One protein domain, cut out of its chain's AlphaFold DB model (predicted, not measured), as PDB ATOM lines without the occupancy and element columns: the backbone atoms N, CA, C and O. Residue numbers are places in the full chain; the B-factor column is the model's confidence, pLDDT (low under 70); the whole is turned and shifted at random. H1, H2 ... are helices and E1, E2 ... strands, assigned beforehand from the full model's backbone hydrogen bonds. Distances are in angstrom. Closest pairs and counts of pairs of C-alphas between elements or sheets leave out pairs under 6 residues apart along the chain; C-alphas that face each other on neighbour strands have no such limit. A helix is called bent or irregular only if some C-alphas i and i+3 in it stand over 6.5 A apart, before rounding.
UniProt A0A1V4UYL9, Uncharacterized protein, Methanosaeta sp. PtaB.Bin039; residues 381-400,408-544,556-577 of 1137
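This is residues 381 to 400, 408 to 544 and 556 to 577 of the 1137 residues of an uncharacterized protein of Methanosaeta sp. PtaB.Bin039 (UniProt A0A1V4UYL9). What shape does the backbone make? One strongly twisted sheet of eleven strands folds sharply at the bent strand E8: E7, E4 and E3 turn off beside one part of E8, while E6, E5, E2 and E1 run out as a wing beside another, where H1 covers E5. E9, E11 and E12 extend the sheet on the other side of E8, and E3 comes back near E9 and E12. What is it made of? The printed part has 179 residues, with twelve named strands and one named helix, H1, which comes between E5 and E6 along the chain; it is mostly strand, with under half of its residues in named elements, and the neighbour pairs of the branched sheet are antiparallel. It is compact, with a radius of gyration of the C-alphas of 16.4 A and spans of 53 by 41 by 36 A.

What do the first strands pair with? E1, residues 395 to 400, is an edge strand antiparallel to E2, residues 409 to 415, with N 397 and O 414 within hydrogen-bond range at 2.8 A. E5, residues 442 to 447, lies on the other side of E2, with N 413 and O 443 at 2.8 A. E3, residues 419 to 424, and E4, residues 432 to 439, form a hairpin, with N 420 and O 437 at 2.9 A. Where is the helix? H1, residues 472 to 479, is on the sheet, over E5, at a height over the sheet of 9.4 A; the closest C-alphas of H1 and E5, those of Ile 473 and Tyr 444, are 7.1 A apart. In H1 every O i to N i+4 pair is within hydrogen-bond range. What lies beside E8, residues 507 to 518? E6, residues 483 to 486, and E7, residues 489 to 494, lie on one side of it and E9, residues 523 to 529, on the other side; N 486 and O 516 are 2.8 A apart. E7, E8 and E9 form a meander, each strand the antiparallel neighbour of the one before, with N 509 and O 492 at 2.8 A and N 517 and O 524 at 2.7 A. What follows E9? E10, residues 536 to 539, pairs with no named strand. E11, residues 564 to 570, is antiparallel to E9, with N 569 and O 525 at 2.8 A, and forms a hairpin with E12, residues 573 to 577, with N 568 and O 576 at 2.9 A.

Where are the anchor points? E1 begins at C-alpha 395 (260.484, 84.606, 218.889), and E12 ends at C-alpha 577 (287.087, 84.401, 208.171). Which elements are long? E8 measures 22.1 A and E4 19.4 A.

Is the printed part cut? Residues 401 to 407 and 545 to 555 are not printed, with C-alpha gaps of 13.7 A and 21.7 A. Where is confidence low? pLDDT is under 70 at residues 388 to 391, 451, 532, 534 to 535 and 560 to 562.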
ATOM      1  N   PRO A 381     266.851  80.552 222.506       91.50
ATOM      2  CA  PRO A 381     267.761  80.682 223.641       91.50
ATOM      3  C   PRO A 381     268.416  82.068 223.708       91.50
ATOM      4  O   PRO A 381     269.204  82.443 222.840       91.50
ATOM      5  N   ALA A 382     268.175  82.803 224.798       87.94
ATOM      6  CA  ALA A 382     268.735  84.147 225.013       87.94
ATOM      7  C   ALA A 382     270.274  84.181 225.113       87.94
ATOM      8  O   ALA A 382     270.886  85.230 224.944       87.94
ATOM      9  N   LYS A 383     270.904  83.033 225.405       88.50
ATOM     10  CA  LYS A 383     272.367  82.877 225.414       88.50
ATOM     11  C   LYS A 383     272.952  82.679 224.014       88.50
ATOM     12  O   LYS A 383     274.157  82.833 223.861       88.50
ATOM     13  N   ALA A 384     272.129  82.318 223.029       91.12
ATOM     14  CA  ALA A 384     272.558  82.116 221.652       91.12
ATOM     15  C   ALA A 384     272.310  83.360 220.795       91.12
ATOM     16  O   ALA A 384     273.197  83.777 220.053       91.12
ATOM     17  N   VAL A 385     271.120  83.958 220.926       91.88
ATOM     18  CA  VAL A 385     270.691  85.121 220.142       91.88
ATOM     19  C   VAL A 385     269.877  86.107 220.972       91.88
ATOM     20  O   VAL A 385     269.129  85.722 221.873       91.88
ATOM     21  N   CYS A 386     269.966  87.388 220.621       88.81
ATOM     22  CA  CYS A 386     269.143  88.452 221.189       88.81
ATOM     23  C   CYS A 386     268.597  89.386 220.101       88.81
ATOM     24  O   CYS A 386     269.119  89.438 218.991       88.81
ATOM     25  N   ARG A 387     267.570  90.176 220.428       83.44
ATOM     26  CA  ARG A 387     267.172  91.343 219.623       83.44
ATOM     27  C   ARG A 387     268.042  92.548 219.977       83.44
ATOM     28  O   ARG A 387     268.188  92.871 221.159       83.44
ATOM     29  N   GLY A 388     268.549  93.246 218.961       69.69
ATOM     30  CA  GLY A 388     269.286  94.501 219.127       69.69
ATOM     31  C   GLY A 388     270.537  94.365 220.006       69.69
ATOM     32  O   GLY A 388     271.296  93.408 219.884       69.69
ATOM     33  N   SER A 389     270.762  95.324 220.907       59.12
ATOM     34  CA  SER A 389     272.017  95.487 221.659       59.12
ATOM     35  C   SER A 389     272.189  94.607 222.912       59.12
ATOM     36  O   SER A 389     273.086  94.888 223.706       59.12
ATOM     37  N   GLY A 390     271.390  93.543 223.098       61.41
ATOM     38  CA  GLY A 390     271.727  92.489 224.075       61.41
ATOM     39  C   GLY A 390     270.612  91.915 224.954       61.41
ATOM     40  O   GLY A 390     270.854  90.914 225.617       61.41
ATOM     41  N   SER A 391     269.398  92.483 224.995       60.03
ATOM     42  CA  SER A 391     268.438  92.149 226.075       60.03
ATOM     43  C   SER A 391     267.076  91.579 225.654       60.03
ATOM     44  O   SER A 391     266.304  91.165 226.519       60.03
ATOM     45  N   GLY A 392     266.750  91.505 224.359       71.75
ATOM     46  CA  GLY A 392     265.451  90.986 223.902       71.75
ATOM     47  C   GLY A 392     265.475  89.505 223.511       71.75
ATOM     48  O   GLY A 392     266.336  89.095 222.736       71.75
ATOM     49  N   ARG A 393     264.494  88.710 223.967       82.94
ATOM     50  CA  ARG A 393     264.268  87.346 223.448       82.94
ATOM     51  C   ARG A 393     263.726  87.395 222.021       82.94
ATOM     52  O   ARG A 393     262.823  88.177 221.718       82.94
ATOM     53  N   VAL A 394     264.261  86.539 221.159       89.25
ATOM     54  CA  VAL A 394     263.783  86.368 219.784       89.25
ATOM     55  C   VAL A 394     262.692  85.296 219.777       89.25
ATOM     56  O   VAL A 394     262.831  84.268 220.440       89.25
ATOM     57  N   LYS A 395     261.603  85.543 219.044       90.81
ATOM     58  CA  LYS A 395     260.484  84.606 218.889       90.81
ATOM     59  C   LYS A 395     260.244  84.318 217.409       90.81
ATOM     60  O   LYS A 395     260.392  85.226 216.592       90.81
ATOM     61  N   ALA A 396     259.837  83.093 217.102       92.69
ATOM     62  CA  ALA A 396     259.353  82.673 215.792       92.69
ATOM     63  C   ALA A 396     257.950  82.067 215.940       92.69
ATOM     64  O   ALA A 396     257.665  81.409 216.939       92.69
ATOM     65  N   ARG A 397     257.061  82.298 214.980       94.12
ATOM     66  CA  ARG A 397     255.702  81.734 214.948       94.12
ATOM     67  C   ARG A 397     255.668  80.518 214.037       94.12
ATOM     68  O   ARG A 397     256.448  80.450 213.103       94.12
ATOM     69  N   TYR A 398     254.759  79.585 214.251       94.75
ATOM     70  CA  TYR A 398     254.515  78.512 213.287       94.75
ATOM     71  C   TYR A 398     253.022  78.289 213.117       94.75
ATOM     72  O   TYR A 398     252.255  78.456 214.066       94.75
ATOM     73  N   SER A 399     252.629  77.917 211.902       93.12
ATOM     74  CA  SER A 399     251.261  77.510 211.577       93.12
ATOM     75  C   SER A 399     251.060  76.017 211.818       93.12
ATOM     76  O   SER A 399     250.037  75.626 212.365       93.12
ATOM     77  N   SER A 400     252.039  75.183 211.455       93.88
ATOM     78  CA  SER A 400     252.005  73.743 211.700       93.88
ATOM     79  C   SER A 400     253.413  73.146 211.778       93.88
ATOM     80  O   SER A 400     254.252  73.387 210.911       93.88
ATOM     81  N   ASP A 408     259.863  62.801 216.336       93.50
ATOM     82  CA  ASP A 408     260.596  64.030 216.046       93.50
ATOM     83  C   ASP A 408     259.598  65.140 215.685       93.50
ATOM     84  O   ASP A 408     258.623  64.911 214.960       93.50
ATOM     85  N   LEU A 409     259.870  66.356 216.157       94.31
ATOM     86  CA  LEU A 409     259.087  67.544 215.833       94.31
ATOM     87  C   LEU A 409     259.837  68.382 214.798       94.31
ATOM     88  O   LEU A 409     260.996  68.749 215.006       94.31
ATOM     89  N   SER A 410     259.193  68.699 213.677       95.81
ATOM     90  CA  SER A 410     259.836  69.464 212.605       95.81
ATOM     91  C   SER A 410     258.863  70.295 211.786       95.81
ATOM     92  O   SER A 410     257.711  69.914 211.621       95.81
ATOM     93  N   GLY A 411     259.311  71.420 211.242       94.88
ATOM     94  CA  GLY A 411     258.472  72.246 210.379       94.88
ATOM     95  C   GLY A 411     259.045  73.629 210.128       94.88
ATOM     96  O   GLY A 411     260.146  73.956 210.578       94.88
ATOM     97  N   GLU A 412     258.289  74.428 209.389       94.81
ATOM     98  CA  GLU A 412     258.636  75.812 209.088       94.81
ATOM     99  C   GLU A 412     258.210  76.733 210.231       94.81
ATOM    100  O   GLU A 412     257.148  76.579 210.840       94.81
ATOM    101  N   VAL A 413     259.070  77.699 210.531       94.25
ATOM    102  CA  VAL A 413     258.814  78.774 211.482       94.25
ATOM    103  C   VAL A 413     258.990  80.107 210.769       94.25
ATOM    104  O   VAL A 413     259.847  80.252 209.904       94.25
ATOM    105  N   HIS A 414     258.201  81.094 211.161       92.94
ATOM    106  CA  HIS A 414     258.194  82.426 210.594       92.94
ATOM    107  C   HIS A 414     258.684  83.460 211.594       92.94
ATOM    108  O   HIS A 414     258.256  83.491 212.751       92.94
ATOM    109  N   PHE A 415     259.576  84.329 211.137       89.12
ATOM    110  CA  PHE A 415     260.070  85.450 211.922       89.12
ATOM    111  C   PHE A 415     259.292  86.718 211.567       89.12
ATOM    112  O   PHE A 415     259.071  87.007 210.397       89.12
ATOM    113  N   ASP A 416     258.927  87.521 212.569       79.81
ATOM    114  CA  ASP A 416     258.315  88.842 212.363       79.81
ATOM    115  C   ASP A 416     259.403  89.850 211.916       79.81
ATOM    116  O   ASP A 416     259.769  90.726 212.706       79.81
ATOM    117  N   LYS A 417     260.024  89.647 210.734       70.00
ATOM    118  CA  LYS A 417     261.164  90.419 210.174       70.00
ATOM    119  C   LYS A 417     262.116  90.954 211.245       70.00
ATOM    120  O   LYS A 417     262.318  92.157 211.410       70.00
ATOM    121  N   SER A 418     262.618  90.039 212.066       70.12
ATOM    122  CA  SER A 418     263.380  90.387 213.260       70.12
ATOM    123  C   SER A 418     264.871  90.437 212.944       70.12
ATOM    124  O   SER A 418     265.436  89.462 212.456       70.12
ATOM    125  N   SER A 419     265.518  91.549 213.296       83.19
ATOM    126  CA  SER A 419     266.976  91.594 213.404       83.19
ATOM    127  C   SER A 419     267.408  90.805 214.640       83.19
ATOM    128  O   SER A 419     266.898  91.028 215.749       83.19
ATOM    129  N   ILE A 420     268.316  89.855 214.433       90.00
ATOM    130  CA  ILE A 420     268.960  89.086 215.493       90.00
ATOM    131  C   ILE A 420     270.417  89.497 215.621       90.00
ATOM    132  O   ILE A 420     271.057  89.834 214.630       90.00
ATOM    133  N   CYS A 421     270.946  89.404 216.835       90.62
ATOM    134  CA  CYS A 421     272.359  89.596 217.119       90.62
ATOM    135  C   CYS A 421     272.922  88.406 217.898       90.62
ATOM    136  O   CYS A 421     272.218  87.794 218.707       90.62
ATOM    137  N   TRP A 422     274.201  88.108 217.675       92.06
ATOM    138  CA  TRP A 422     274.953  87.071 218.379       92.06
ATOM    139  C   TRP A 422     276.394  87.512 218.672       92.06
ATOM    140  O   TRP A 422     276.858  88.579 218.260       92.06
ATOM    141  N   GLY A 423     277.097  86.703 219.460       89.56
ATOM    142  CA  GLY A 423     278.435  86.988 219.968       89.56
ATOM    143  C   GLY A 423     278.600  86.395 221.362       89.56
ATOM    144  O   GLY A 423     278.148  85.278 221.617       89.56
ATOM    145  N   GLN A 424     279.194  87.154 222.283       87.44
ATOM    146  CA  GLN A 424     279.316  86.733 223.676       87.44
ATOM    147  C   GLN A 424     278.074  87.156 224.467       87.44
ATOM    148  O   GLN A 424     278.026  88.258 225.004       87.44
ATOM    149  N   LEU A 425     277.061  86.291 224.537       87.12
ATOM    150  CA  LEU A 425     275.801  86.555 225.255       87.12
ATOM    151  C   LEU A 425     275.654  85.742 226.552       87.12
ATOM    152  O   LEU A 425     274.696  85.929 227.303       87.12
ATOM    153  N   SER A 426     276.602  84.841 226.826       80.56
ATOM    154  CA  SER A 426     276.521  83.891 227.941       80.56
ATOM    155  C   SER A 426     276.732  84.522 229.326       80.56
ATOM    156  O   SER A 426     276.176  84.012 230.300       80.56
ATOM    157  N   ASP A 427     277.481  85.629 229.406       80.06
ATOM    158  CA  ASP A 427     277.735  86.404 230.626       80.06
ATOM    159  C   ASP A 427     276.868  87.679 230.643       80.06
ATOM    160  O   ASP A 427     277.158  88.615 229.890       80.06
ATOM    161  N   PRO A 428     275.837  87.763 231.509       73.62
ATOM    162  CA  PRO A 428     274.977  88.941 231.619       73.62
ATOM    163  C   PRO A 428     275.728  90.240 231.941       73.62
ATOM    164  O   PRO A 428     275.264  91.315 231.573       73.62
ATOM    165  N   ALA A 429     276.884  90.168 232.612       76.06
ATOM    166  CA  ALA A 429     277.670  91.346 232.977       76.06
ATOM    167  C   ALA A 429     278.552  91.864 231.827       76.06
ATOM    168  O   ALA A 429     279.046  92.992 231.890       76.06
ATOM    169  N   ARG A 430     278.789  91.050 230.788       77.06
ATOM    170  CA  ARG A 430     279.740  91.333 229.698       77.06
ATOM    171  C   ARG A 430     279.187  90.942 228.329       77.06
ATOM    172  O   ARG A 430     279.916  90.411 227.493       77.06
ATOM    173  N   GLN A 431     277.907  91.212 228.095       82.50
ATOM    174  CA  GLN A 431     277.276  90.890 226.819       82.50
ATOM    175  C   GLN A 431     277.864  91.728 225.674       82.50
ATOM    176  O   GLN A 431     277.953  92.957 225.756       82.50
ATOM    177  N   ILE A 432     278.258  91.052 224.595       84.62
ATOM    178  CA  ILE A 432     278.763  91.657 223.363       84.62
ATOM    179  C   ILE A 432     277.989  91.062 222.185       84.62
ATOM    180  O   ILE A 432     278.233  89.927 221.777       84.62
ATOM    181  N   ALA A 433     277.080  91.860 221.626       88.31
ATOM    182  CA  ALA A 433     276.472  91.630 220.320       88.31
ATOM    183  C   ALA A 433     277.460  92.089 219.233       88.31
ATOM    184  O   ALA A 433     277.506  93.267 218.886       88.31
ATOM    185  N   ALA A 434     278.323  91.173 218.791       90.06
ATOM    186  CA  ALA A 434     279.387  91.456 217.826       90.06
ATOM    187  C   ALA A 434     278.899  91.343 216.376       90.06
ATOM    188  O   ALA A 434     279.402  92.036 215.493       90.06
ATOM    189  N   TRP A 435     277.897  90.498 216.152       92.00
ATOM    190  CA  TRP A 435     277.352  90.185 214.841       92.00
ATOM    191  C   TRP A 435     275.838  90.343 214.856       92.00
ATOM    192  O   TRP A 435     275.200  90.093 215.882       92.00
ATOM    193  N   GLY A 436     275.273  90.743 213.725       90.50
ATOM    194  CA  GLY A 436     273.839  90.876 213.518       90.50
ATOM    195  C   GLY A 436     273.421  90.374 212.144       90.50
ATOM    196  O   GLY A 436     274.245  90.276 211.241       90.50
ATOM    197  N   ALA A 437     272.152  90.028 211.985       91.19
ATOM    198  CA  ALA A 437     271.556  89.716 210.692       91.19
ATOM    199  C   ALA A 437     270.057  89.993 210.733       91.19
ATOM    200  O   ALA A 437     269.407  89.831 211.772       91.19
ATOM    201  N   THR A 438     269.498  90.367 209.591       88.56
ATOM    202  CA  THR A 438     268.055  90.352 209.387       88.56
ATOM    203  C   THR A 438     267.661  88.952 208.936       88.56
ATOM    204  O   THR A 438     268.132  88.449 207.915       88.56
ATOM    205  N   LEU A 439     266.810  88.296 209.725       84.88
ATOM    206  CA  LEU A 439     266.222  87.026 209.317       84.88
ATOM    207  C   LEU A 439     265.139  87.300 208.280       84.88
ATOM    208  O   LEU A 439     264.255  88.132 208.511       84.88
ATOM    209  N   THR A 440     265.187  86.581 207.163       70.31
ATOM    210  CA  THR A 440     264.049  86.521 206.246       70.31
ATOM    211  C   THR A 440     262.882  85.767 206.895       70.31
ATOM    212  O   THR A 440     263.013  85.164 207.964       70.31
ATOM    213  N   ASP A 441     261.704  85.836 206.274       76.69
ATOM    214  CA  ASP A 441     260.439  85.412 206.879       76.69
ATOM    215  C   ASP A 441     260.369  83.912 207.249       76.69
ATOM    216  O   ASP A 441     259.392  83.528 207.887       76.69
ATOM    217  N   ILE A 442     261.335  83.052 206.879       89.69
ATOM    218  CA  ILE A 442     261.252  81.584 207.037       89.69
ATOM    219  C   ILE A 442     262.519  80.991 207.681       89.69
ATOM    220  O   ILE A 442     263.645  81.252 207.265       89.69
ATOM    221  N   GLY A 443     262.331  80.111 208.664       92.56
ATOM    222  CA  GLY A 443     263.334  79.187 209.194       92.56
ATOM    223  C   GLY A 443     262.769  77.775 209.360       92.56
ATOM    224  O   GLY A 443     261.570  77.550 209.220       92.56
ATOM    225  N   TYR A 444     263.629  76.815 209.696       94.88
ATOM    226  CA  TYR A 444     263.272  75.396 209.798       94.88
ATOM    227  C   TYR A 444     263.625  74.855 211.179       94.88
ATOM    228  O   TYR A 444     264.797  74.821 211.555       94.88
ATOM    229  N   LEU A 445     262.614  74.427 211.932       95.38
ATOM    230  CA  LEU A 445     262.775  73.787 213.233       95.38
ATOM    231  C   LEU A 445     262.940  72.272 213.059       95.38
ATOM    232  O   LEU A 445     262.160  71.638 212.350       95.38
ATOM    233  N   TYR A 446     263.905  71.689 213.768       94.81
ATOM    234  CA  TYR A 446     264.023  70.243 213.957       94.81
ATOM    235  C   TYR A 446     264.394  69.910 215.408       94.81
ATOM    236  O   TYR A 446     265.431  70.355 215.902       94.81
ATOM    237  N   LEU A 447     263.571  69.106 216.086       93.75
ATOM    238  CA  LEU A 447     263.796  68.620 217.448       93.75
ATOM    239  C   LEU A 447     263.690  67.082 217.484       93.75
ATOM    240  O   LEU A 447     262.600  66.550 217.273       93.75
ATOM    241  N   PRO A 448     264.789  66.353 217.760       92.81
ATOM    242  CA  PRO A 448     264.783  64.890 217.795       92.81
ATOM    243  C   PRO A 448     264.221  64.315 219.108       92.81
ATOM    244  O   PRO A 448     264.502  64.852 220.181       92.81
ATOM    245  N   ASN A 449     263.543  63.168 219.056       85.44
ATOM    246  CA  ASN A 449     262.996  62.428 220.206       85.44
ATOM    247  C   ASN A 449     264.045  61.565 220.960       85.44
ATOM    248  O   ASN A 449     263.834  60.411 221.322       85.44
ATOM    249  N   GLY A 450     265.240  62.091 221.218       72.19
ATOM    250  CA  GLY A 450     266.214  61.331 222.003       72.19
ATOM    251  C   GLY A 450     267.446  62.120 222.414       72.19
ATOM    252  O   GLY A 450     267.708  63.191 221.856       72.19
ATOM    253  N   PRO A 451     268.231  61.592 223.373       64.94
ATOM    254  CA  PRO A 451     269.495  62.187 223.779       64.94
ATOM    255  C   PRO A 451     270.514  62.027 222.645       64.94
ATOM    256  O   PRO A 451     271.304  61.089 222.606       64.94
ATOM    257  N   ARG A 452     270.466  62.940 221.676       71.12
ATOM    258  CA  ARG A 452     271.513  63.107 220.669       71.12
ATOM    259  C   ARG A 452     272.521  64.128 221.177       71.12
ATOM    260  O   ARG A 452     272.147  65.091 221.844       71.12
ATOM    261  N   SER A 453     273.792  63.941 220.835       71.81
ATOM    262  CA  SER A 453     274.780  65.006 220.992       71.81
ATOM    263  C   SER A 453     274.291  66.251 220.253       71.81
ATOM    264  O   SER A 453     273.740  66.145 219.153       71.81
ATOM    265  N   SER A 454     274.471  67.429 220.846       77.56
ATOM    266  CA  SER A 454     274.230  68.670 220.114       77.56
ATOM    267  C   SER A 454     275.118  68.695 218.873       77.56
ATOM    268  O   SER A 454     276.284  68.308 218.931       77.56
ATOM    269  N   TYR A 455     274.547  69.125 217.750       85.56
ATOM    270  CA  TYR A 455     275.308  69.312 216.524       85.56
ATOM    271  C   TYR A 455     276.503  70.238 216.780       85.56
ATOM    272  O   TYR A 455     276.343  71.272 217.433       85.56
ATOM    273  N   CYS A 456     277.669  69.854 216.265       84.69
ATOM    274  CA  CYS A 456     278.886  70.648 216.272       84.69
ATOM    275  C   CYS A 456     279.537  70.530 214.885       84.69
ATOM    276  O   CYS A 456     279.782  69.406 214.434       84.69
ATOM    277  N   PRO A 457     279.792  71.647 214.186       86.31
ATOM    278  CA  PRO A 457     280.469  71.623 212.893       86.31
ATOM    279  C   PRO A 457     281.986  71.388 213.008       86.31
ATOM    280  O   PRO A 457     282.635  71.209 211.984       86.31
ATOM    281  N   ASP A 458     282.568  71.371 214.210       84.31
ATOM    282  CA  ASP A 458     283.995  71.092 214.403       84.31
ATOM    283  C   ASP A 458     284.317  69.610 214.135       84.31
ATOM    284  O   ASP A 458     283.633  68.713 214.633       84.31
ATOM    285  N   GLN A 459     285.344  69.332 213.329       79.00
ATOM    286  CA  GLN A 459     285.877  67.980 213.102       79.00
ATOM    287  C   GLN A 459     287.238  67.754 213.784       79.00
ATOM    288  O   GLN A 459     287.847  66.705 213.591       79.00
ATOM    289  N   GLY A 460     287.762  68.735 214.524       75.50
ATOM    290  CA  GLY A 460     289.122  68.740 215.073       75.50
ATOM    291  C   GLY A 460     290.211  69.052 214.037       75.50
ATOM    292  O   GLY A 460     291.297  69.488 214.407       75.50
ATOM    293  N   SER A 461     289.924  68.876 212.742       75.12
ATOM    294  CA  SER A 461     290.797  69.238 211.616       75.12
ATOM    295  C   SER A 461     290.272  70.411 210.777       75.12
ATOM    296  O   SER A 461     290.859  70.725 209.745       75.12
ATOM    297  N   GLY A 462     289.144  71.016 211.161       75.56
ATOM    298  CA  GLY A 462     288.512  72.113 210.426       75.56
ATOM    299  C   GLY A 462     286.985  72.124 210.528       75.56
ATOM    300  O   GLY A 462     286.372  71.257 211.154       75.56
ATOM    301  N   PHE A 463     286.378  73.124 209.888       84.88
ATOM    302  CA  PHE A 463     284.930  73.317 209.845       84.88
ATOM    303  C   PHE A 463     284.260  72.355 208.850       84.88
ATOM    304  O   PHE A 463     284.627  72.285 207.675       84.88
ATOM    305  N   LYS A 464     283.233  71.629 209.298       83.69
ATOM    306  CA  LYS A 464     282.406  70.771 208.445       83.69
ATOM    307  C   LYS A 464     281.424  71.617 207.640       83.69
ATOM    308  O   LYS A 464     280.328  71.925 208.108       83.69
ATOM    309  N   ALA A 465     281.787  71.934 206.403       74.75
ATOM    310  CA  ALA A 465     280.846  72.509 205.450       74.75
ATOM    311  C   ALA A 465     279.703  71.515 205.167       74.75
ATOM    312  O   ALA A 465     279.937  70.347 204.847       74.75
ATOM    313  N   ILE A 466     278.458  71.977 205.284       79.75
ATOM    314  CA  ILE A 466     277.259  71.196 204.967       79.75
ATOM    315  C   ILE A 466     276.459  71.956 203.919       79.75
ATOM    316  O   ILE A 466     276.150  73.129 204.099       79.75
ATOM    317  N   SER A 467     276.097  71.267 202.836       79.81
ATOM    318  CA  SER A 467     275.167  71.796 201.840       79.81
ATOM    319  C   SER A 467     273.734  71.458 202.245       79.81
ATOM    320  O   SER A 467     273.280  70.311 202.130       79.81
ATOM    321  N   ILE A 468     273.020  72.464 202.747       82.31
ATOM    322  CA  ILE A 468     271.601  72.366 203.084       82.31
ATOM    323  C   ILE A 468     270.818  72.876 201.876       82.31
ATOM    324  O   ILE A 468     270.934  74.030 201.491       82.31
ATOM    325  N   SER A 469     270.041  72.000 201.242       82.75
ATOM    326  CA  SER A 469     269.164  72.390 200.136       82.75
ATOM    327  C   SER A 469     267.857  71.616 200.189       82.75
ATOM    328  O   SER A 469     267.753  70.620 200.909       82.75
ATOM    329  N   TYR A 470     266.861  72.065 199.432       83.25
ATOM    330  CA  TYR A 470     265.555  71.421 199.397       83.25
ATOM    331  C   TYR A 470     265.631  69.935 198.983       83.25
ATOM    332  O   TYR A 470     266.370  69.601 198.053       83.25
ATOM    333  N   PRO A 471     264.866  69.037 199.637       88.50
ATOM    334  CA  PRO A 471     264.040  69.268 200.831       88.50
ATOM    335  C   PRO A 471     264.891  69.395 202.114       88.50
ATOM    336  O   PRO A 471     265.717  68.532 202.405       88.50
ATOM    337  N   ILE A 472     264.667  70.457 202.897       91.25
ATOM    338  CA  ILE A 472     265.562  70.876 203.996       91.25
ATOM    339  C   ILE A 472     265.448  69.973 205.231       91.25
ATOM    340  O   ILE A 472     266.458  69.445 205.696       91.25
ATOM    341  N   ILE A 473     264.233  69.741 205.743       92.06
ATOM    342  CA  ILE A 473     264.001  68.973 206.983       92.06
ATOM    343  C   ILE A 473     264.650  67.571 206.960       92.06
ATOM    344  O   ILE A 473     265.376  67.253 207.906       92.06
ATOM    345  N   PRO A 474     264.500  66.740 205.903       91.81
ATOM    346  CA  PRO A 474     265.176  65.441 205.839       91.81
ATOM    347  C   PRO A 474     266.704  65.537 205.935       91.81
ATOM    348  O   PRO A 474     267.337  64.661 206.525       91.81
ATOM    349  N   LYS A 475     267.307  66.605 205.396       91.56
ATOM    350  CA  LYS A 475     268.756  66.830 205.483       91.56
ATOM    351  C   LYS A 475     269.192  67.247 206.880       91.56
ATOM    352  O   LYS A 475     270.196  66.725 207.358       91.56
ATOM    353  N   LEU A 476     268.432  68.118 207.549       91.62
ATOM    354  CA  LEU A 476     268.690  68.473 208.951       91.62
ATOM    355  C   LEU A 476     268.631  67.226 209.840       91.62
ATOM    356  O   LEU A 476     269.535  67.000 210.646       91.62
ATOM    357  N   LYS A 477     267.622  66.372 209.622       90.50
ATOM    358  CA  LYS A 477     267.460  65.094 210.324       90.50
ATOM    359  C   LYS A 477     268.635  64.146 210.084       90.50
ATOM    360  O   LYS A 477     269.205  63.641 211.050       90.50
ATOM    361  N   ALA A 478     269.034  63.946 208.826       88.19
ATOM    362  CA  ALA A 478     270.163  63.087 208.464       88.19
ATOM    363  C   ALA A 478     271.507  63.598 209.016       88.19
ATOM    364  O   ALA A 478     272.354  62.801 209.412       88.19
ATOM    365  N   ALA A 479     271.694  64.920 209.073       87.56
ATOM    366  CA  ALA A 479     272.895  65.552 209.615       87.56
ATOM    367  C   ALA A 479     272.872  65.720 211.149       87.56
ATOM    368  O   ALA A 479     273.896  66.063 211.739       87.56
ATOM    369  N   GLY A 480     271.728  65.489 211.803       88.44
ATOM    370  CA  GLY A 480     271.554  65.677 213.245       88.44
ATOM    371  C   GLY A 480     271.529  67.145 213.696       88.44
ATOM    372  O   GLY A 480     271.821  67.424 214.858       88.44
ATOM    373  N   ILE A 481     271.191  68.082 212.805       91.44
ATOM    374  CA  ILE A 481     271.189  69.531 213.067       91.44
ATOM    375  C   ILE A 481     269.901  69.922 213.810       91.44
ATOM    376  O   ILE A 481     268.922  70.344 213.203       91.44
ATOM    377  N   ALA A 482     269.884  69.742 215.134       91.81
ATOM    378  CA  ALA A 482     268.739  70.089 215.985       91.81
ATOM    379  C   ALA A 482     268.706  71.588 216.350       91.81
ATOM    380  O   ALA A 482     269.741  72.161 216.699       91.81
ATOM    381  N   GLY A 483     267.524  72.203 216.361       93.00
ATOM    382  CA  GLY A 483     267.301  73.635 216.597       93.00
ATOM    383  C   GLY A 483     266.608  74.310 215.414       93.00
ATOM    384  O   GLY A 483     266.040  73.630 214.560       93.00
ATOM    385  N   ILE A 484     266.652  75.644 215.364       94.12
ATOM    386  CA  ILE A 484     266.172  76.405 214.200       94.12
ATOM    387  C   ILE A 484     267.343  76.698 213.266       94.12
ATOM    388  O   ILE A 484     268.339  77.284 213.692       94.12
ATOM    389  N   THR A 485     267.200  76.302 212.001       94.12
ATOM    390  CA  THR A 485     268.135  76.607 210.912       94.12
ATOM    391  C   THR A 485     267.526  77.645 209.976       94.12
ATOM    392  O   THR A 485     266.377  77.500 209.559       94.12
ATOM    393  N   VAL A 486     268.293  78.673 209.631       91.88
ATOM    394  CA  VAL A 486     267.927  79.718 208.669       91.88
ATOM    395  C   VAL A 486     268.936  79.685 207.527       91.88
ATOM    396  O   VAL A 486     270.137  79.599 207.779       91.88
ATOM    397  N   LEU A 487     268.445  79.712 206.289       88.62
ATOM    398  CA  LEU A 487     269.270  79.709 205.072       88.62
ATOM    399  C   LEU A 487     269.316  81.102 204.438       88.62
ATOM    400  O   LEU A 487     270.368  81.576 204.036       88.62
ATOM    401  N   ASP A 488     268.182  81.795 204.436       83.38
ATOM    402  CA  ASP A 488     268.070  83.109 203.820       83.38
ATOM    403  C   ASP A 488     268.315  84.199 204.874       83.38
ATOM    404  O   ASP A 488     267.456  84.514 205.706       83.38
ATOM    405  N   LEU A 489     269.520  84.763 204.853       87.00
ATOM    406  CA  LEU A 489     269.944  85.879 205.697       87.00
ATOM    407  C   LEU A 489     270.120  87.122 204.830       87.00
ATOM    408  O   LEU A 489     270.640  87.033 203.722       87.00
ATOM    409  N   SER A 490     269.739  88.286 205.347       86.50
ATOM    410  CA  SER A 490     270.052  89.568 204.714       86.50
ATOM    411  C   SER A 490     270.663  90.528 205.723       86.50
ATOM    412  O   SER A 490     270.538  90.341 206.936       86.50
ATOM    413  N   ASP A 491     271.333  91.564 205.220       87.00
ATOM    414  CA  ASP A 491     271.905  92.644 206.032       87.00
ATOM    415  C   ASP A 491     272.731  92.128 207.221       87.00
ATOM    416  O   ASP A 491     272.497  92.503 208.374       87.00
ATOM    417  N   VAL A 492     273.689  91.236 206.959       90.44
ATOM    418  CA  VAL A 492     274.605  90.768 208.006       90.44
ATOM    419  C   VAL A 492     275.480  91.938 208.448       90.44
ATOM    420  O   VAL A 492     276.142  92.581 207.636       90.44
ATOM    421  N   GLN A 493     275.478  92.225 209.742       90.12
ATOM    422  CA  GLN A 493     276.138  93.364 210.365       90.12
ATOM    423  C   GLN A 493     277.315  92.909 211.225       90.12
ATOM    424  O   GLN A 493     277.185  92.009 212.054       90.12
ATOM    425  N   VAL A 494     278.457  93.578 211.071       91.00
ATOM    426  CA  VAL A 494     279.668  93.363 211.874       91.00
ATOM    427  C   VAL A 494     279.909  94.597 212.742       91.00
ATOM    428  O   VAL A 494     280.302  95.659 212.248       91.00
ATOM    429  N   HIS A 495     279.659  94.477 214.046       90.00
ATOM    430  CA  HIS A 495     279.768  95.568 215.022       90.00
ATOM    431  C   HIS A 495     281.193  95.670 215.582       90.00
ATOM    432  O   HIS A 495     281.452  95.387 216.754       90.00
ATOM    433  N   SER A 496     282.136  96.078 214.734       89.56
ATOM    434  CA  SER A 496     283.552  96.166 215.101       89.56
ATOM    435  C   SER A 496     283.900  97.442 215.869       89.56
ATOM    436  O   SER A 496     283.628  98.550 215.409       89.56
ATOM    437  N   MET A 497     284.604  97.315 216.998       87.44
ATOM    438  CA  MET A 497     285.173  98.462 217.729       87.44
ATOM    439  C   MET A 497     286.367  99.111 217.010       87.44
ATOM    440  O   MET A 497     286.769 100.225 217.367       87.44
ATOM    441  N   ASP A 498     286.898  98.446 215.981       88.88
ATOM    442  CA  ASP A 498     287.913  98.984 215.077       88.88
ATOM    443  C   ASP A 498     287.324  99.944 214.035       88.88
ATOM    444  O   ASP A 498     288.032 100.392 213.146       88.88
ATOM    445  N   ARG A 499     286.050 100.333 214.170       87.31
ATOM    446  CA  ARG A 499     285.431 101.444 213.440       87.31
ATOM    447  C   ARG A 499     284.930 102.505 214.416       87.31
ATOM    448  O   ARG A 499     284.397 102.198 215.487       87.31
ATOM    449  N   LYS A 500     285.066 103.785 214.056       83.69
ATOM    450  CA  LYS A 500     284.526 104.888 214.870       83.69
ATOM    451  C   LYS A 500     283.004 104.748 215.009       83.69
ATOM    452  O   LYS A 500     282.280 104.687 214.016       83.69
ATOM    453  N   GLY A 501     282.526 104.711 216.254       79.38
ATOM    454  CA  GLY A 501     281.113 104.470 216.562       79.38
ATOM    455  C   GLY A 501     280.671 103.011 216.397       79.38
ATOM    456  O   GLY A 501     279.473 102.767 216.391       79.38
ATOM    457  N   GLY A 502     281.610 102.062 216.299       72.56
ATOM    458  CA  GLY A 502     281.446 100.664 215.878       72.56
ATOM    459  C   GLY A 502     280.183  99.903 216.286       72.56
ATOM    460  O   GLY A 502     279.604  99.198 215.466       72.56
ATOM    461  N   ARG A 503     279.688 100.077 217.518       76.44
ATOM    462  CA  ARG A 503     278.415  99.461 217.944       76.44
ATOM    463  C   ARG A 503     277.199 100.019 217.203       76.44
ATOM    464  O   ARG A 503     276.307  99.262 216.853       76.44
ATOM    465  N   ASN A 504     277.185 101.325 216.956       81.88
ATOM    466  CA  ASN A 504     276.085 102.057 216.325       81.88
ATOM    467  C   ASN A 504     276.327 102.304 214.826       81.88
ATOM    468  O   ASN A 504     275.499 102.926 214.171       81.88
ATOM    469  N   ASN A 505     277.472 101.864 214.299       84.69
ATOM    470  CA  ASN A 505     277.878 102.039 212.909       84.69
ATOM    471  C   ASN A 505     278.533 100.743 212.381       84.69
ATOM    472  O   ASN A 505     279.750 100.719 212.158       84.69
ATOM    473  N   PRO A 506     277.766  99.644 212.252       87.88
ATOM    474  CA  PRO A 506     278.289  98.356 211.802       87.88
ATOM    475  C   PRO A 506     278.665  98.364 210.318       87.88
ATOM    476  O   PRO A 506     278.199  99.201 209.542       87.88
ATOM    477  N   ILE A 507     279.514  97.416 209.928       88.81
ATOM    478  CA  ILE A 507     279.741  97.085 208.516       88.81
ATOM    479  C   ILE A 507     278.586  96.180 208.086       88.81
ATOM    480  O   ILE A 507     278.399  95.129 208.695       88.81
ATOM    481  N   SER A 508     277.811  96.593 207.087       88.25
ATOM    482  CA  SER A 508     276.592  95.894 206.664       88.25
ATOM    483  C   SER A 508     276.808  95.207 205.326       88.25
ATOM    484  O   SER A 508     277.236  95.856 204.381       88.25
ATOM    485  N   PHE A 509     276.459  93.930 205.236       88.69
ATOM    486  CA  PHE A 509     276.548  93.109 204.035       88.69
ATOM    487  C   PHE A 509     275.136  92.691 203.592       88.69
ATOM    488  O   PHE A 509     274.543  91.813 204.224       88.69
ATOM    489  N   PRO A 510     274.570  93.320 202.544       85.38
ATOM    490  CA  PRO A 510     273.171  93.112 202.163       85.38
ATOM    491  C   PRO A 510     272.928  91.785 201.430       85.38
ATOM    492  O   PRO A 510     271.886  91.165 201.632       85.38
ATOM    493  N   TYR A 511     273.890  91.328 200.620       85.81
ATOM    494  CA  TYR A 511     273.761  90.136 199.775       85.81
ATOM    495  C   TYR A 511     274.602  88.985 200.317       85.81
ATOM    496  O   TYR A 511     275.829  88.957 200.166       85.81
ATOM    497  N   ILE A 512     273.915  88.042 200.953       88.31
ATOM    498  CA  ILE A 512     274.508  86.943 201.702       88.31
ATOM    499  C   ILE A 512     274.012  85.609 201.157       88.31
ATOM    500  O   ILE A 512     272.845  85.470 200.804       88.31
ATOM    501  N   ASP A 513     274.908  84.634 201.137       87.44
ATOM    502  CA  ASP A 513     274.599  83.221 200.957       87.44
ATOM    503  C   ASP A 513     275.149  82.435 202.155       87.44
ATOM    504  O   ASP A 513     276.140  82.830 202.779       87.44
ATOM    505  N   GLY A 514     274.511  81.322 202.499       88.19
ATOM    506  CA  GLY A 514     274.951  80.462 203.588       88.19
ATOM    507  C   GLY A 514     273.824  79.964 204.478       88.19
ATOM    508  O   GLY A 514     272.680  79.817 204.066       88.19
ATOM    509  N   TRP A 515     274.171  79.621 205.714       90.19
ATOM    510  CA  TRP A 515     273.205  79.141 206.692       90.19
ATOM    511  C   TRP A 515     273.692  79.371 208.112       90.19
ATOM    512  O   TRP A 515     274.892  79.354 208.394       90.19
ATOM    513  N   ILE A 516     272.735  79.504 209.023       92.62
ATOM    514  CA  ILE A 516     272.972  79.509 210.461       92.62
ATOM    515  C   ILE A 516     272.011  78.557 211.163       92.62
ATOM    516  O   ILE A 516     270.834  78.464 210.826       92.62
ATOM    517  N   ARG A 517     272.506  77.872 212.185       92.94
ATOM    518  CA  ARG A 517     271.738  77.100 213.153       92.94
ATOM    519  C   ARG A 517     271.872  77.761 214.509       92.94
ATOM    520  O   ARG A 517     272.972  77.972 215.015       92.94
ATOM    521  N   ILE A 518     270.735  78.044 215.120       93.31
ATOM    522  CA  ILE A 518     270.670  78.589 216.469       93.31
ATOM    523  C   ILE A 518     270.767  77.400 217.440       93.31
ATOM    524  O   ILE A 518     269.945  76.484 217.424       93.31
ATOM    525  N   GLY A 519     271.854  77.354 218.209       91.56
ATOM    526  CA  GLY A 519     272.136  76.324 219.206       91.56
ATOM    527  C   GLY A 519     271.718  76.748 220.615       91.56
ATOM    528  O   GLY A 519     270.992  77.720 220.804       91.56
ATOM    529  N   SER A 520     272.189  76.026 221.634       88.75
ATOM    530  CA  SER A 520     271.874  76.328 223.041       88.75
ATOM    531  C   SER A 520     272.685  77.498 223.612       88.75
ATOM    532  O   SER A 520     272.180  78.266 224.432       88.75
ATOM    533  N   SER A 521     273.948  77.635 223.199       84.88
ATOM    534  CA  SER A 521     274.899  78.634 223.713       84.88
ATOM    535  C   SER A 521     275.417  79.611 222.658       84.88
ATOM    536  O   SER A 521     276.206  80.486 222.996       84.88
ATOM    537  N   GLY A 522     275.008  79.468 221.399       90.38
ATOM    538  CA  GLY A 522     275.501  80.290 220.299       90.38
ATOM    539  C   GLY A 522     274.948  79.859 218.947       90.38
ATOM    540  O   GLY A 522     274.066  79.001 218.876       90.38
ATOM    541  N   ILE A 523     275.481  80.458 217.888       91.88
ATOM    542  CA  ILE A 523     275.155  80.120 216.501       91.88
ATOM    543  C   ILE A 523     276.254  79.247 215.892       91.88
ATOM    544  O   ILE A 523     277.437  79.526 216.068       91.88
ATOM    545  N   ASP A 524     275.858  78.232 215.134       92.56
ATOM    546  CA  ASP A 524     276.738  77.478 214.244       92.56
ATOM    547  C   ASP A 524     276.384  77.808 212.793       92.56
ATOM    548  O   ASP A 524     275.202  77.911 212.482       92.56
ATOM    549  N   GLY A 525     277.343  77.952 211.885       91.44
ATOM    550  CA  GLY A 525     276.992  78.232 210.491       91.44
ATOM    551  C   GLY A 525     278.131  78.742 209.635       91.44
ATOM    552  O   GLY A 525     279.240  78.945 210.118       91.44
ATOM    553  N   GLN A 526     277.841  78.956 208.358       91.38
ATOM    554  CA  GLN A 526     278.768  79.533 207.392       91.38
ATOM    555  C   GLN A 526     278.055  80.656 206.651       91.38
ATOM    556  O   GLN A 526     276.968  80.442 206.119       91.38
ATOM    557  N   ILE A 527     278.677  81.833 206.621       91.00
ATOM    558  CA  ILE A 527     278.130  83.033 205.990       91.00
ATOM    559  C   ILE A 527     279.121  83.550 204.947       91.00
ATOM    560  O   ILE A 527     280.301  83.774 205.240       91.00
ATOM    561  N   LEU A 528     278.628  83.762 203.730       89.94
ATOM    562  CA  LEU A 528     279.375  84.239 202.574       89.94
ATOM    563  C   LEU A 528     278.722  85.525 202.055       89.94
ATOM    564  O   LEU A 528     277.516  85.566 201.846       89.94
ATOM    565  N   ALA A 529     279.510  86.567 201.808       87.81
ATOM    566  CA  ALA A 529     279.067  87.734 201.054       87.81
ATOM    567  C   ALA A 529     279.314  87.495 199.560       87.81
ATOM    568  O   ALA A 529     280.440  87.194 199.155       87.81
ATOM    569  N   ILE A 530     278.275  87.629 198.739       84.06
ATOM    570  CA  ILE A 530     278.330  87.271 197.310       84.06
ATOM    571  C   ILE A 530     278.443  88.472 196.369       84.06
ATOM    572  O   ILE A 530     278.832  88.297 195.217       84.06
ATOM    573  N   GLU A 531     278.205  89.689 196.859       79.88
ATOM    574  CA  GLU A 531     278.393  90.923 196.092       79.88
ATOM    575  C   GLU A 531     279.313  91.912 196.808       79.88
ATOM    576  O   GLU A 531     279.459  91.894 198.035       79.88
ATOM    577  N   ARG A 532     279.958  92.777 196.017       68.31
ATOM    578  CA  ARG A 532     280.811  93.852 196.528       68.31
ATOM    579  C   ARG A 532     279.957  94.951 197.138       68.31
ATOM    580  O   ARG A 532     278.919  95.315 196.594       68.31
ATOM    581  N   LEU A 533     280.432  95.517 198.241       70.19
ATOM    582  CA  LEU A 533     279.821  96.706 198.806       70.19
ATOM    583  C   LEU A 533     280.116  97.898 197.893       70.19
ATOM    584  O   LEU A 533     281.266  98.155 197.544       70.19
ATOM    585  N   GLY A 534     279.060  98.599 197.485       58.25
ATOM    586  CA  GLY A 534     279.154  99.775 196.618       58.25
ATOM    587  C   GLY A 534     279.619 101.053 197.327       58.25
ATOM    588  O   GLY A 534     279.764 102.072 196.660       58.25
ATOM    589  N   GLU A 535     279.840 101.018 198.646       67.94
ATOM    590  CA  GLU A 535     280.227 102.176 199.461       67.94
ATOM    591  C   GLU A 535     281.593 101.978 200.134       67.94
ATOM    592  O   GLU A 535     281.952 100.863 200.532       67.94
ATOM    593  N   ASP A 536     282.330 103.080 200.307       78.06
ATOM    594  CA  ASP A 536     283.586 103.102 201.053       78.06
ATOM    595  C   ASP A 536     283.333 103.097 202.570       78.06
ATOM    596  O   ASP A 536     282.672 103.968 203.143       78.06
ATOM    597  N   TYR A 537     283.923 102.122 203.253       84.81
ATOM    598  CA  TYR A 537     283.961 101.999 204.700       84.81
ATOM    599  C   TYR A 537     285.283 102.521 205.247       84.81
ATOM    600  O   TYR A 537     286.368 102.098 204.853       84.81
ATOM    601  N   ASN A 538     285.180 103.391 206.249       89.38
ATOM    602  CA  ASN A 538     286.326 103.819 207.037       89.38
ATOM    603  C   ASN A 538     286.659 102.763 208.102       89.38
ATOM    604  O   ASN A 538     285.912 102.619 209.077       89.38
ATOM    605  N   LEU A 539     287.766 102.044 207.916       90.19
ATOM    606  CA  LEU A 539     288.277 101.031 208.839       90.19
ATOM    607  C   LEU A 539     289.427 101.600 209.672       90.19
ATOM    608  O   LEU A 539     290.368 102.184 209.149       90.19
ATOM    609  N   GLY A 540     289.365 101.425 210.983       90.12
ATOM    610  CA  GLY A 540     290.284 102.022 211.944       90.12
ATOM    611  C   GLY A 540     289.559 102.961 212.907       90.12
ATOM    612  O   GLY A 540     288.527 103.567 212.594       90.12
ATOM    613  N   ASN A 541     290.097 103.084 214.119       90.69
ATOM    614  CA  ASN A 541     289.515 103.928 215.154       90.69
ATOM    615  C   ASN A 541     290.604 104.750 215.859       90.69
ATOM    616  O   ASN A 541     291.171 104.275 216.846       90.69
ATOM    617  N   PRO A 542     290.839 106.005 215.422       90.50
ATOM    618  CA  PRO A 542     291.829 106.898 216.031       90.50
ATOM    619  C   PRO A 542     291.615 107.183 217.523       90.50
ATOM    620  O   PRO A 542     292.535 107.601 218.215       90.50
ATOM    621  N   SER A 543     290.408 106.959 218.053       88.50
ATOM    622  CA  SER A 543     290.125 107.126 219.484       88.50
ATOM    623  C   SER A 543     290.519 105.906 220.331       88.50
ATOM    624  O   SER A 543     290.435 105.967 221.559       88.50
ATOM    625  N   ARG A 544     290.912 104.780 219.718       84.88
ATOM    626  CA  ARG A 544     291.277 103.541 220.421       84.88
ATOM    627  C   ARG A 544     292.745 103.591 220.853       84.88
ATOM    628  O   ARG A 544     293.632 103.941 220.081       84.88
ATOM    629  N   SER A 556     287.059  99.725 200.409       88.56
ATOM    630  CA  SER A 556     285.879  99.074 199.839       88.56
ATOM    631  C   SER A 556     285.967  97.573 200.088       88.56
ATOM    632  O   SER A 556     286.963  96.929 199.760       88.56
ATOM    633  N   LEU A 557     284.928  97.008 200.698       87.00
ATOM    634  CA  LEU A 557     284.873  95.604 201.101       87.00
ATOM    635  C   LEU A 557     284.064  94.785 200.092       87.00
ATOM    636  O   LEU A 557     283.041  95.236 199.580       87.00
ATOM    637  N   GLY A 558     284.493  93.556 199.820       79.62
ATOM    638  CA  GLY A 558     283.696  92.636 199.020       79.62
ATOM    639  C   GLY A 558     284.477  91.561 198.272       79.62
ATOM    640  O   GLY A 558     285.709  91.590 198.216       79.62
ATOM    641  N   PRO A 559     283.750  90.613 197.658       73.94
ATOM    642  CA  PRO A 559     284.326  89.599 196.792       73.94
ATOM    643  C   PRO A 559     285.074  90.249 195.622       73.94
ATOM    644  O   PRO A 559     284.498  90.986 194.825       73.94
ATOM    645  N   LEU A 560     286.376  89.971 195.519       67.38
ATOM    646  CA  LEU A 560     287.208  90.433 194.400       67.38
ATOM    647  C   LEU A 560     287.029  89.555 193.142       67.38
ATOM    648  O   LEU A 560     287.189  90.061 192.038       67.38
ATOM    649  N   GLU A 561     286.678  88.269 193.308       66.50
ATOM    650  CA  GLU A 561     286.492  87.285 192.212       66.50
ATOM    651  C   GLU A 561     285.439  86.197 192.522       66.50
ATOM    652  O   GLU A 561     284.700  85.768 191.640       66.50
ATOM    653  N   LYS A 562     285.374  85.728 193.777       64.94
ATOM    654  CA  LYS A 562     284.416  84.736 194.306       64.94
ATOM    655  C   LYS A 562     283.825  85.250 195.614       64.94
ATOM    656  O   LYS A 562     284.426  86.143 196.209       64.94
ATOM    657  N   GLY A 563     282.724  84.644 196.072       71.81
ATOM    658  CA  GLY A 563     282.115  84.940 197.372       71.81
ATOM    659  C   GLY A 563     283.152  85.042 198.499       71.81
ATOM    660  O   GLY A 563     284.083  84.240 198.576       71.81
ATOM    661  N   MET A 564     283.006  86.070 199.327       86.00
ATOM    662  CA  MET A 564     283.897  86.424 200.430       86.00
ATOM    663  C   MET A 564     283.385  85.781 201.720       86.00
ATOM    664  O   MET A 564     282.219  85.955 202.069       86.00
ATOM    665  N   MET A 565     284.226  85.044 202.444       87.19
ATOM    666  CA  MET A 565     283.795  84.376 203.674       87.19
ATOM    667  C   MET A 565     283.731  85.376 204.827       87.19
ATOM    668  O   MET A 565     284.759  85.801 205.346       87.19
ATOM    669  N   LEU A 566     282.518  85.731 205.256       86.94
ATOM    670  CA  LEU A 566     282.328  86.621 206.403       86.94
ATOM    671  C   LEU A 566     282.645  85.920 207.719       86.94
ATOM    672  O   LEU A 566     283.211  86.532 208.621       86.94
ATOM    673  N   GLY A 567     282.288  84.642 207.827       89.31
ATOM    674  CA  GLY A 567     282.615  83.852 209.001       89.31
ATOM    675  C   GLY A 567     282.071  82.430 208.949       89.31
ATOM    676  O   GLY A 567     280.942  82.193 208.509       89.31
ATOM    677  N   CYS A 568     282.869  81.497 209.456       91.56
ATOM    678  CA  CYS A 568     282.405  80.204 209.941       91.56
ATOM    679  C   CYS A 568     282.255  80.278 211.465       91.56
ATOM    680  O   CYS A 568     283.192  80.648 212.174       91.56
ATOM    681  N   PHE A 569     281.069  79.944 211.969       92.00
ATOM    682  CA  PHE A 569     280.705  80.067 213.376       92.00
ATOM    683  C   PHE A 569     280.554  78.696 214.033       92.00
ATOM    684  O   PHE A 569     279.913  77.798 213.482       92.00
ATOM    685  N   ILE A 570     281.104  78.567 215.239       91.25
ATOM    686  CA  ILE A 570     280.953  77.411 216.125       91.25
ATOM    687  C   ILE A 570     280.518  77.946 217.485       91.25
ATOM    688  O   ILE A 570     281.317  78.539 218.206       91.25
ATOM    689  N   SER A 571     279.244  77.794 217.837       89.94
ATOM    690  CA  SER A 571     278.671  78.381 219.058       89.94
ATOM    691  C   SER A 571     279.034  79.868 219.243       89.94
ATOM    692  O   SER A 571     279.451  80.290 220.319       89.94
ATOM    693  N   SER A 572     278.870  80.662 218.180       90.62
ATOM    694  CA  SER A 572     279.218  82.090 218.062       90.62
ATOM    695  C   SER A 572     280.716  82.423 218.034       90.62
ATOM    696  O   SER A 572     281.057  83.587 217.823       90.62
ATOM    697  N   ALA A 573     281.616  81.449 218.201       89.75
ATOM    698  CA  ALA A 573     283.040  81.656 217.969       89.75
ATOM    699  C   ALA A 573     283.342  81.640 216.467       89.75
ATOM    700  O   ALA A 573     282.896  80.735 215.763       89.75
ATOM    701  N   VAL A 574     284.104  82.619 215.983       90.62
ATOM    702  CA  VAL A 574     284.570  82.659 214.591       90.62
ATOM    703  C   VAL A 574     285.780  81.740 214.467       90.62
ATOM    704  O   VAL A 574     286.804  81.995 215.103       90.62
ATOM    705  N   CYS A 575     285.651  80.659 213.699       88.00
ATOM    706  CA  CYS A 575     286.741  79.710 213.461       88.00
ATOM    707  C   CYS A 575     287.519  79.994 212.172       88.00
ATOM    708  O   CYS A 575     288.700  79.667 212.106       88.00
ATOM    709  N   ASP A 576     286.872  80.605 211.179       88.00
ATOM    710  CA  ASP A 576     287.488  81.002 209.916       88.00
ATOM    711  C   ASP A 576     286.784  82.244 209.358       88.00
ATOM    712  O   ASP A 576     285.577  82.420 209.559       88.00
ATOM    713  N   CYS A 577     287.539  83.121 208.702       89.38
ATOM    714  CA  CYS A 577     287.087  84.401 208.171       89.38
ATOM    715  C   CYS A 577     288.073  84.884 207.099       89.38
ATOM    716  O   CYS A 577     289.282  84.857 207.295       89.38
TER     717      CYS A 577